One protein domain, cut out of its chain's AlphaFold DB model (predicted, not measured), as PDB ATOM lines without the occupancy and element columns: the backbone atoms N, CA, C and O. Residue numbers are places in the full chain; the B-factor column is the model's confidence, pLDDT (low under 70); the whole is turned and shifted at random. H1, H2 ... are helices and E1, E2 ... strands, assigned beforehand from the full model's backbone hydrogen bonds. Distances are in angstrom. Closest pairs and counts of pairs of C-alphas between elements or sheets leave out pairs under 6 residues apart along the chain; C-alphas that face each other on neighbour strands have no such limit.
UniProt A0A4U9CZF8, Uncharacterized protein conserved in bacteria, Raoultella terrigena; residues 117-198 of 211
ATOM      1  N   ASN A 117     196.256 310.392 269.779       53.69
ATOM      2  CA  ASN A 117     195.264 311.063 270.624       53.69
ATOM      3  C   ASN A 117     194.384 310.077 271.387       53.69
ATOM      4  O   ASN A 117     193.903 310.411 272.466       53.69
ATOM      5  N   ASN A 118     194.211 308.857 270.882       63.97
ATOM      6  CA  ASN A 118     193.272 307.939 271.497       63.97
ATOM      7  C   ASN A 118     193.866 307.143 272.647       63.97
ATOM      8  O   ASN A 118     193.193 307.004 273.653       63.97
ATOM      9  N   VAL A 119     195.118 306.681 272.587       72.19
ATOM     10  CA  VAL A 119     195.682 305.872 273.685       72.19
ATOM     11  C   VAL A 119     195.760 306.678 274.982       72.19
ATOM     12  O   VAL A 119     195.253 306.237 276.011       72.19
ATOM     13  N   TYR A 120     196.315 307.894 274.947       77.25
ATOM     14  CA  TYR A 120     196.419 308.734 276.145       77.25
ATOM     15  C   TYR A 120     195.064 309.261 276.623       77.25
ATOM     16  O   TYR A 120     194.821 309.293 277.831       77.25
ATOM     17  N   LEU A 121     194.160 309.612 275.701       80.81
ATOM     18  CA  LEU A 121     192.795 309.999 276.054       80.81
ATOM     19  C   LEU A 121     192.028 308.823 276.663       80.81
ATOM     20  O   LEU A 121     191.470 308.975 277.740       80.81
ATOM     21  N   LYS A 122     192.046 307.639 276.043       82.00
ATOM     22  CA  LYS A 122     191.461 306.400 276.583       82.00
ATOM     23  C   LYS A 122     192.061 306.058 277.936       82.00
ATOM     24  O   LYS A 122     191.319 305.682 278.835       82.00
ATOM     25  N   ARG A 123     193.374 306.231 278.117       83.56
ATOM     26  CA  ARG A 123     194.056 305.981 279.395       83.56
ATOM     27  C   ARG A 123     193.578 306.946 280.470       83.56
ATOM     28  O   ARG A 123     193.332 306.534 281.600       83.56
ATOM     29  N   TYR A 124     193.390 308.215 280.113       85.44
ATOM     30  CA  TYR A 124     192.772 309.196 280.996       85.44
ATOM     31  C   TYR A 124     191.310 308.845 281.303       85.44
ATOM     32  O   TYR A 124     190.946 308.795 282.474       85.44
ATOM     33  N   LEU A 125     190.488 308.539 280.295       87.62
ATOM     34  CA  LEU A 125     189.082 308.156 280.457       87.62
ATOM     35  C   LEU A 125     188.927 306.903 281.329       87.62
ATOM     36  O   LEU A 125     188.025 306.858 282.162       87.62
ATOM     37  N   LEU A 126     189.833 305.931 281.194       88.19
ATOM     38  CA  LEU A 126     189.938 304.776 282.083       88.19
ATOM     39  C   LEU A 126     190.258 305.221 283.513       88.19
ATOM     40  O   LEU A 126     189.597 304.791 284.448       88.19
ATOM     41  N   SER A 127     191.215 306.137 283.699       85.88
ATOM     42  CA  SER A 127     191.608 306.638 285.027       85.88
ATOM     43  C   SER A 127     190.501 307.371 285.797       85.88
ATOM     44  O   SER A 127     190.600 307.502 287.019       85.88
ATOM     45  N   ILE A 128     189.468 307.846 285.090       87.94
ATOM     46  CA  ILE A 128     188.298 308.544 285.645       87.94
ATOM     47  C   ILE A 128     186.996 307.735 285.509       87.94
ATOM     48  O   ILE A 128     185.909 308.312 285.581       87.94
ATOM     49  N   ASP A 129     187.100 306.423 285.271       87.50
ATOM     50  CA  ASP A 129     185.972 305.483 285.175       87.50
ATOM     51  C   ASP A 129     184.927 305.845 284.101       87.50
ATOM     52  O   ASP A 129     183.753 305.481 284.187       87.50
ATOM     53  N   LYS A 130     185.339 306.576 283.058       88.88
ATOM     54  CA  LYS A 130     184.519 306.847 281.864       88.88
ATOM     55  C   LYS A 130     184.672 305.786 280.786       88.88
ATOM     56  O   LYS A 130     183.884 305.758 279.846       88.88
ATOM     57  N   LEU A 131     185.670 304.927 280.933       87.88
ATOM     58  CA  LEU A 131     185.949 303.818 280.045       87.88
ATOM     59  C   LEU A 131     186.297 302.599 280.901       87.88
ATOM     60  O   LEU A 131     187.034 302.715 281.876       87.88
ATOM     61  N   THR A 132     185.730 301.441 280.574       86.88
ATOM     62  CA  THR A 132     186.014 300.188 281.291       86.88
ATOM     63  C   THR A 132     187.318 299.565 280.801       86.88
ATOM     64  O   THR A 132     187.738 299.795 279.667       86.88
ATOM     65  N   PHE A 133     187.946 298.718 281.621       84.19
ATOM     66  CA  PHE A 133     189.175 298.025 281.220       84.19
ATOM     67  C   PHE A 133     188.996 297.196 279.936       84.19
ATOM     68  O   PHE A 133     189.841 297.265 279.055       84.19
ATOM     69  N   SER A 134     187.864 296.500 279.773       82.81
ATOM     70  CA  SER A 134     187.572 295.726 278.553       82.81
ATOM     71  C   SER A 134     187.454 296.612 277.305       82.81
ATOM     72  O   SER A 134     187.974 296.268 276.246       82.81
ATOM     73  N   GLN A 135     186.833 297.791 277.429       83.19
ATOM     74  CA  GLN A 135     186.787 298.767 276.335       83.19
ATOM     75  C   GLN A 135     188.185 299.301 275.998       83.19
ATOM     76  O   GLN A 135     188.492 299.488 274.822       83.19
ATOM     77  N   TYR A 136     189.043 299.508 277.001       81.94
ATOM     78  CA  TYR A 136     190.430 299.929 276.786       81.94
ATOM     79  C   TYR A 136     191.221 298.849 276.049       81.94
ATOM     80  O   TYR A 136     191.827 299.124 275.016       81.94
ATOM     81  N   GLU A 137     191.161 297.619 276.555       79.81
ATOM     82  CA  GLU A 137     191.856 296.446 276.027       79.81
ATOM     83  C   GLU A 137     191.471 296.169 274.572       79.81
ATOM     84  O   GLU A 137     192.350 296.018 273.734       79.81
ATOM     85  N   SER A 138     190.177 296.227 274.232       75.94
ATOM     86  CA  SER A 138     189.694 296.038 272.851       75.94
ATOM     87  C   SER A 138     190.252 297.043 271.839       75.94
ATOM     88  O   SER A 138     190.179 296.826 270.633       75.94
ATOM     89  N   SER A 139     190.789 298.160 272.331       69.56
ATOM     90  CA  SER A 139     191.362 299.223 271.517       69.56
ATOM     91  C   SER A 139     192.889 299.235 271.507       69.56
ATOM     92  O   SER A 139     193.482 300.077 270.835       69.56
ATOM     93  N   TYR A 140     193.509 298.331 272.267       67.25
ATOM     94  CA  TYR A 140     194.948 298.162 272.352       67.25
ATOM     95  C   TYR A 140     195.336 296.964 271.484       67.25
ATOM     96  O   TYR A 140     194.994 295.826 271.797       67.25
ATOM     97  N   ALA A 141     196.033 297.215 270.380       59.25
ATOM     98  CA  ALA A 141     196.674 296.160 269.608       59.25
ATOM     99  C   ALA A 141     198.125 296.052 270.084       59.25
ATOM    100  O   ALA A 141     198.835 297.056 270.128       59.25
ATOM    101  N   PHE A 142     198.552 294.851 270.467       59.97
ATOM    102  CA  PHE A 142     199.976 294.549 270.427       59.97
ATOM    103  C   PHE A 142     200.339 294.331 268.970       59.97
ATOM    104  O   PHE A 142     199.628 293.603 268.276       59.97
ATOM    105  N   ASP A 143     201.418 294.962 268.518       55.53
ATOM    106  CA  ASP A 143     202.069 294.506 267.297       55.53
ATOM    107  C   ASP A 143     202.438 293.029 267.500       55.53
ATOM    108  O   ASP A 143     202.837 292.645 268.604       55.53
ATOM    109  N   ASP A 144     202.250 292.196 266.475       52.31
ATOM    110  CA  ASP A 144     202.599 290.778 266.539       52.31
ATOM    111  C   ASP A 144     204.101 290.655 266.852       52.31
ATOM    112  O   ASP A 144     204.957 290.884 265.998       52.31
ATOM    113  N   ILE A 145     204.433 290.349 268.109       55.88
ATOM    114  CA  ILE A 145     205.814 290.114 268.534       55.88
ATOM    115  C   ILE A 145     206.186 288.720 268.039       55.88
ATOM    116  O   ILE A 145     205.658 287.724 268.540       55.88
ATOM    117  N   GLU A 146     207.100 288.635 267.073       55.25
ATOM    118  CA  GLU A 146     207.690 287.350 266.709       55.25
ATOM    119  C   GLU A 146     208.420 286.756 267.925       55.25
ATOM    120  O   GLU A 146     209.203 287.433 268.593       55.25
ATOM    121  N   GLU A 147     208.185 285.471 268.223       58.62
ATOM    122  CA  GLU A 147     208.745 284.774 269.399       58.62
ATOM    123  C   GLU A 147     210.285 284.828 269.481       58.62
ATOM    124  O   GLU A 147     210.866 284.605 270.545       58.62
ATOM    125  N   SER A 148     210.952 285.121 268.363       57.84
ATOM    126  CA  SER A 148     212.404 285.225 268.226       57.84
ATOM    127  C   SER A 148     212.997 286.540 268.757       57.84
ATOM    128  O   SER A 148     214.203 286.575 269.008       57.84
ATOM    129  N   ASP A 149     212.187 287.582 268.986       63.56
ATOM    130  CA  ASP A 149     212.632 288.908 269.446       63.56
ATOM    131  C   ASP A 149     211.726 289.460 270.561       63.56
ATOM    132  O   ASP A 149     211.042 290.472 270.417       63.56
ATOM    133  N   ILE A 150     211.690 288.765 271.705       66.69
ATOM    134  CA  ILE A 150     210.909 289.212 272.868       66.69
ATOM    135  C   ILE A 150     211.499 290.536 273.389       66.69
ATOM    136  O   ILE A 150     212.611 290.540 273.939       66.69
ATOM    137  N   PRO A 151     210.762 291.661 273.306       70.69
ATOM    138  CA  PRO A 151     211.290 292.953 273.698       70.69
ATOM    139  C   PRO A 151     211.486 293.009 275.212       70.69
ATOM    140  O   PRO A 151     210.640 292.590 276.008       70.69
ATOM    141  N   ARG A 152     212.606 293.592 275.643       81.00
ATOM    142  CA  ARG A 152     212.821 293.905 277.057       81.00
ATOM    143  C   ARG A 152     211.984 295.132 277.407       81.00
ATOM    144  O   ARG A 152     212.378 296.259 277.138       81.00
ATOM    145  N   LEU A 153     210.810 294.929 277.993       81.69
ATOM    146  CA  LEU A 153     209.911 296.034 278.322       81.69
ATOM    147  C   LEU A 153     210.188 296.596 279.720       81.69
ATOM    148  O   LEU A 153     210.281 295.869 280.707       81.69
ATOM    149  N   CYS A 154     210.283 297.919 279.811       84.31
ATOM    150  CA  CYS A 154     210.296 298.667 281.059       84.31
ATOM    151  C   CYS A 154     208.952 299.380 281.223       84.31
ATOM    152  O   CYS A 154     208.647 300.323 280.491       84.31
ATOM    153  N   LEU A 155     208.149 298.944 282.196       85.44
ATOM    154  CA  LEU A 155     206.891 299.607 282.523       85.44
ATOM    155  C   LEU A 155     207.170 300.988 283.132       85.44
ATOM    156  O   LEU A 155     207.818 301.106 284.174       85.44
ATOM    157  N   SER A 156     206.659 302.040 282.497       86.38
ATOM    158  CA  SER A 156     206.833 303.419 282.949       86.38
ATOM    159  C   SER A 156     205.592 304.255 282.662       86.38
ATOM    160  O   SER A 156     204.765 303.895 281.835       86.38
ATOM    161  N   LEU A 157     205.445 305.385 283.350       83.62
ATOM    162  CA  LEU A 157     204.381 306.347 283.068       83.62
ATOM    163  C   LEU A 157     204.948 307.485 282.221       83.62
ATOM    164  O   LEU A 157     205.967 308.084 282.594       83.62
ATOM    165  N   SER A 158     204.277 307.826 281.120       77.06
ATOM    166  CA  SER A 158     204.683 308.946 280.260       77.06
ATOM    167  C   SER A 158     204.681 310.285 281.004       77.06
ATOM    168  O   SER A 158     205.499 311.149 280.710       77.06
ATOM    169  N   GLU A 159     203.870 310.413 282.057       81.38
ATOM    170  CA  GLU A 159     203.814 311.571 282.952       81.38
ATOM    171  C   GLU A 159     205.029 311.689 283.887       81.38
ATOM    172  O   GLU A 159     205.112 312.625 284.679       81.38
ATOM    173  N   THR A 160     205.988 310.759 283.815       83.00
ATOM    174  CA  THR A 160     207.233 310.800 284.598       83.00
ATOM    175  C   THR A 160     208.482 310.962 283.716       83.00
ATOM    176  O   THR A 160     209.414 310.153 283.793       83.00
ATOM    177  N   PRO A 161     208.572 312.029 282.892       79.31
ATOM    178  CA  PRO A 161     209.643 312.192 281.905       79.31
ATOM    179  C   PRO A 161     211.036 312.262 282.545       79.31
ATOM    180  O   PRO A 161     212.001 311.759 281.978       79.31
ATOM    181  N   VAL A 162     211.149 312.809 283.761       83.56
ATOM    182  CA  VAL A 162     212.414 312.851 284.516       83.56
ATOM    183  C   VAL A 162     212.918 311.441 284.835       83.56
ATOM    184  O   VAL A 162     214.104 311.162 284.667       83.56
ATOM    185  N   ARG A 163     212.021 310.528 285.233       81.94
ATOM    186  CA  ARG A 163     212.367 309.125 285.518       81.94
ATOM    187  C   ARG A 163     212.742 308.376 284.241       81.94
ATOM    188  O   ARG A 163     213.724 307.641 284.251       81.94
ATOM    189  N   ARG A 164     212.018 308.614 283.138       85.12
ATOM    190  CA  ARG A 164     212.336 308.031 281.820       85.12
ATOM    191  C   ARG A 164     213.721 308.459 281.329       85.12
ATOM    192  O   ARG A 164     214.527 307.611 280.959       85.12
ATOM    193  N   LYS A 165     214.027 309.759 281.403       82.62
ATOM    194  CA  LYS A 165     215.348 310.302 281.045       82.62
ATOM    195  C   LYS A 165     216.452 309.744 281.942       82.62
ATOM    196  O   LYS A 165     217.512 309.394 281.442       82.62
ATOM    197  N   ALA A 166     216.217 309.637 283.251       84.94
ATOM    198  CA  ALA A 166     217.198 309.078 284.180       84.94
ATOM    199  C   ALA A 166     217.537 307.609 283.871       84.94
ATOM    200  O   ALA A 166     218.703 307.240 283.950       84.94
ATOM    201  N   PHE A 167     216.556 306.798 283.470       82.06
ATOM    202  CA  PHE A 167     216.778 305.398 283.092       82.06
ATOM    203  C   PHE A 167     217.690 305.259 281.862       82.06
ATOM    204  O   PHE A 167     218.625 304.466 281.890       82.06
ATOM    205  N   PHE A 168     217.495 306.085 280.827       77.38
ATOM    206  CA  PHE A 168     218.346 306.076 279.626       77.38
ATOM    207  C   PHE A 168     219.721 306.736 279.805       77.38
ATOM    208  O   PHE A 168     220.575 306.596 278.934       77.38
ATOM    209  N   LYS A 169     219.982 307.430 280.924       80.19
ATOM    210  CA  LYS A 169     221.349 307.879 281.258       80.19
ATOM    211  C   LYS A 169     222.275 306.711 281.603       80.19
ATOM    212  O   LYS A 169     223.491 306.871 281.577       80.19
ATOM    213  N   SER A 170     221.712 305.560 281.956       74.06
ATOM    214  CA  SER A 170     222.440 304.307 282.128       74.06
ATOM    215  C   SER A 170     222.246 303.425 280.890       74.06
ATOM    216  O   SER A 170     221.245 303.586 280.190       74.06
ATOM    217  N   PRO A 171     223.166 302.485 280.597       72.94
ATOM    218  CA  PRO A 171     222.986 301.557 279.489       72.94
ATOM    219  C   PRO A 171     221.642 300.844 279.641       72.94
ATOM    220  O   PRO A 171     221.412 300.129 280.617       72.94
ATOM    221  N   SER A 172     220.735 301.054 278.692       68.19
ATOM    222  CA  SER A 172     219.384 300.500 278.758       68.19
ATOM    223  C   SER A 172     219.343 299.019 278.392       68.19
ATOM    224  O   SER A 172     218.277 298.439 278.463       68.19
ATOM    225  N   HIS A 173     220.464 298.382 278.024       73.81
ATOM    226  CA  HIS A 173     220.576 296.942 277.728       73.81
ATOM    227  C   HIS A 173     219.467 296.390 276.804       73.81
ATOM    228  O   HIS A 173     219.019 295.254 276.989       73.81
ATOM    229  N   GLY A 174     219.014 297.197 275.838       75.62
ATOM    230  CA  GLY A 174     217.941 296.833 274.907       75.62
ATOM    231  C   GLY A 174     216.523 296.976 275.468       75.62
ATOM    232  O   GLY A 174     215.594 296.451 274.868       75.62
ATOM    233  N   PHE A 175     216.337 297.653 276.607       81.94
ATOM    234  CA  PHE A 175     215.010 297.936 277.143       81.94
ATOM    235  C   PHE A 175     214.306 299.061 276.378       81.94
ATOM    236  O   PHE A 175     214.871 300.142 276.189       81.94
ATOM    237  N   SER A 176     213.043 298.831 276.028       79.44
ATOM    238  CA  SER A 176     212.110 299.836 275.520       79.44
ATOM    239  C   SER A 176     211.047 300.156 276.574       79.44
ATOM    240  O   SER A 176     210.769 299.362 277.475       79.44
ATOM    241  N   PHE A 177     210.473 301.359 276.519       82.69
ATOM    242  CA  PHE A 177     209.418 301.733 277.456       82.69
ATOM    243  C   PHE A 177     208.062 301.216 276.996       82.69
ATOM    244  O   PHE A 177     207.669 301.440 275.857       82.69
ATOM    245  N   PHE A 178     207.326 300.632 277.936       83.69
ATOM    246  CA  PHE A 178     205.894 300.417 277.817       83.69
ATOM    247  C   PHE A 178     205.166 301.463 278.667       83.69
ATOM    248  O   PHE A 178     205.421 301.574 279.872       83.69
ATOM    249  N   ASP A 179     204.277 302.238 278.046       84.50
ATOM    250  CA  ASP A 179     203.512 303.281 278.725       84.50
ATOM    251  C   ASP A 179     202.354 302.662 279.529       84.50
ATOM    252  O   ASP A 179     201.286 302.349 279.010       84.50
ATOM    253  N   GLY A 180     202.570 302.504 280.834       86.62
ATOM    254  CA  GLY A 180     201.615 301.914 281.765       86.62
ATOM    255  C   GLY A 180     200.323 302.713 281.932       86.62
ATOM    256  O   GLY A 180     200.262 303.917 281.670       86.62
ATOM    257  N   ILE A 181     199.293 302.035 282.438       86.81
ATOM    258  CA  ILE A 181     198.011 302.618 282.832       86.81
ATOM    259  C   ILE A 181     198.168 303.393 284.135       86.81
ATOM    260  O   ILE A 181     198.526 302.860 285.188       86.81
ATOM    261  N   ARG A 182     197.797 304.671 284.076       85.19
ATOM    262  CA  ARG A 182     197.589 305.498 285.257       85.19
ATOM    263  C   ARG A 182     196.156 305.322 285.752       85.19
ATOM    264  O   ARG A 182     195.215 305.456 284.981       85.19
ATOM    265  N   TYR A 183     195.995 305.085 287.048       85.81
ATOM    266  CA  TYR A 183     194.689 304.986 287.696       85.81
ATOM    267  C   TYR A 183     194.700 305.737 289.031       85.81
ATOM    268  O   TYR A 183     195.775 305.997 289.582       85.81
ATOM    269  N   ARG A 184     193.521 306.097 289.559       80.50
ATOM    270  CA  ARG A 184     193.400 306.857 290.819       80.50
ATOM    271  C   ARG A 184     194.105 306.155 291.983       80.50
ATOM    272  O   ARG A 184     194.763 306.805 292.791       80.50
ATOM    273  N   ILE A 185     193.988 304.830 292.039       85.19
ATOM    274  CA  ILE A 185     194.727 303.972 292.964       85.19
ATOM    275  C   ILE A 185     195.895 303.338 292.199       85.19
ATOM    276  O   ILE A 185     195.691 302.539 291.286       85.19
ATOM    277  N   GLY A 186     197.128 303.692 292.571       82.38
ATOM    278  CA  GLY A 186     198.323 303.373 291.778       82.38
ATOM    279  C   GLY A 186     198.584 301.877 291.565       82.38
ATOM    280  O   GLY A 186     198.989 301.483 290.474       82.38
ATOM    281  N   TRP A 187     198.314 301.028 292.561       85.38
ATOM    282  CA  TRP A 187     198.512 299.579 292.425       85.38
ATOM    283  C   TRP A 187     197.487 298.926 291.487       85.38
ATOM    284  O   TRP A 187     197.827 297.956 290.814       85.38
ATOM    285  N   ILE A 188     196.278 299.491 291.372       85.12
ATOM    286  CA  ILE A 188     195.269 299.042 290.402       85.12
ATOM    287  C   ILE A 188     195.756 299.339 288.981       85.12
ATOM    288  O   ILE A 188     195.762 298.448 288.138       85.12
ATOM    289  N   GLY A 189     196.246 300.560 288.730       86.12
ATOM    290  CA  GLY A 189     196.821 300.927 287.428       86.12
ATOM    291  C   GLY A 189     198.044 300.078 287.065       86.12
ATOM    292  O   GLY A 189     198.182 299.628 285.927       86.12
ATOM    293  N   CYS A 190     198.888 299.772 288.054       86.06
ATOM    294  CA  CYS A 190     200.007 298.845 287.900       86.06
ATOM    295  C   CYS A 190     199.530 297.445 287.467       86.06
ATOM    296  O   CYS A 190     199.993 296.931 286.452       86.06
ATOM    297  N   GLY A 191     198.548 296.864 288.167       86.06
ATOM    298  CA  GLY A 191     197.976 295.555 287.822       86.06
ATOM    299  C   GLY A 191     197.328 295.524 286.434       86.06
ATOM    300  O   GLY A 191     197.590 294.618 285.649       86.06
ATOM    301  N   MET A 192     196.555 296.558 286.087       85.62
ATOM    302  CA  MET A 192     195.977 296.709 284.747       85.62
ATOM    303  C   MET A 192     197.054 296.781 283.658       85.62
ATOM    304  O   MET A 192     196.888 296.189 282.598       85.62
ATOM    305  N   SER A 193     198.175 297.458 283.920       86.88
ATOM    306  CA  SER A 193     199.289 297.539 282.968       86.88
ATOM    307  C   SER A 193     199.898 296.169 282.682       86.88
ATOM    308  O   SER A 193     200.150 295.848 281.526       86.88
ATOM    309  N   TYR A 194     200.090 295.347 283.717       84.75
ATOM    310  CA  TYR A 194     200.589 293.980 283.552       84.75
ATOM    311  C   TYR A 194     199.615 293.088 282.786       84.75
ATOM    312  O   TYR A 194     200.066 292.304 281.957       84.75
ATOM    313  N   ASN A 195     198.306 293.232 283.016       82.12
ATOM    314  CA  ASN A 195     197.297 292.492 282.250       82.12
ATOM    315  C   ASN A 195     197.376 292.803 280.758       82.12
ATOM    316  O   ASN A 195     197.200 291.903 279.947       82.12
ATOM    317  N   ILE A 196     197.680 294.053 280.403       79.56
ATOM    318  CA  ILE A 196     197.876 294.436 279.007       79.56
ATOM    319  C   ILE A 196     199.204 293.891 278.497       79.56
ATOM    320  O   ILE A 196     199.191 293.208 277.491       79.56
ATOM    321  N   CYS A 197     200.331 294.099 279.188       75.38
ATOM    322  CA  CYS A 197     201.631 293.563 278.751       75.38
ATOM    323  C   CYS A 197     201.653 292.033 278.589       75.38
ATOM    324  O   CYS A 197     202.408 291.522 277.769       75.38
ATOM    325  N   PHE A 198     200.868 291.307 279.390       73.44
ATOM    326  CA  PHE A 198     200.876 289.846 279.451       73.44
ATOM    327  C   PHE A 198     199.444 289.286 279.522       73.44
ATOM    328  O   PHE A 198     199.051 288.719 280.550       73.44
TER     329      PHE A 198
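Overview. This is residues 117 to 198 of the 211 residues of the protein "Uncharacterized protein conserved in bacteria" of Raoultella terrigena (UniProt A0A4U9CZF8). A small sheet of two parallel strands, E1 and E2, has H3 over one face and H4 on the side away from H3, with H1 and H2 farther out from the strands in a loose group with H4; residues 143 to 150 stick out. The 82 residues have four named helices and two strands, in order H1, H2, E1, H3, E2, H4, class mixed. The whole is only just compact, close to loose: radius of gyration of the C-alphas 13.6 A, spans 39 by 31 by 24 A.

Along the chain. H1, residues 117 to 127, begins at C-alpha (195.264, 311.063, 270.624). H2 is 133 to 137, E1 152 to 156, H3 161 to 168, E2 175 to 179. H4, residues 186 to 197, 16.6 A long, ends at C-alpha (201.631, 293.563, 278.751).

Arrangement. H1 touches H2; their closest C-alphas, Lys 122 and Tyr 136, are 6.6 A apart. H2 and H4 are close but not clearly touching, Glu 137 to Ile 196, C-alphas 7.0 A. E1, H3 and E2 form a strand-helix-strand unit, parallel neighbour strands joined through a helix, with a right-handed crossover; N 154 and O 176 are 2.8 A apart. Every helix has its O i to N i+4 pairs within hydrogen-bond range.

Size, cuts and confidence. The printed part has no cut. The link H2 to E1 is long, 14 residues. pLDDT is under 70 at 117 to 118, 139 to 150 and 172.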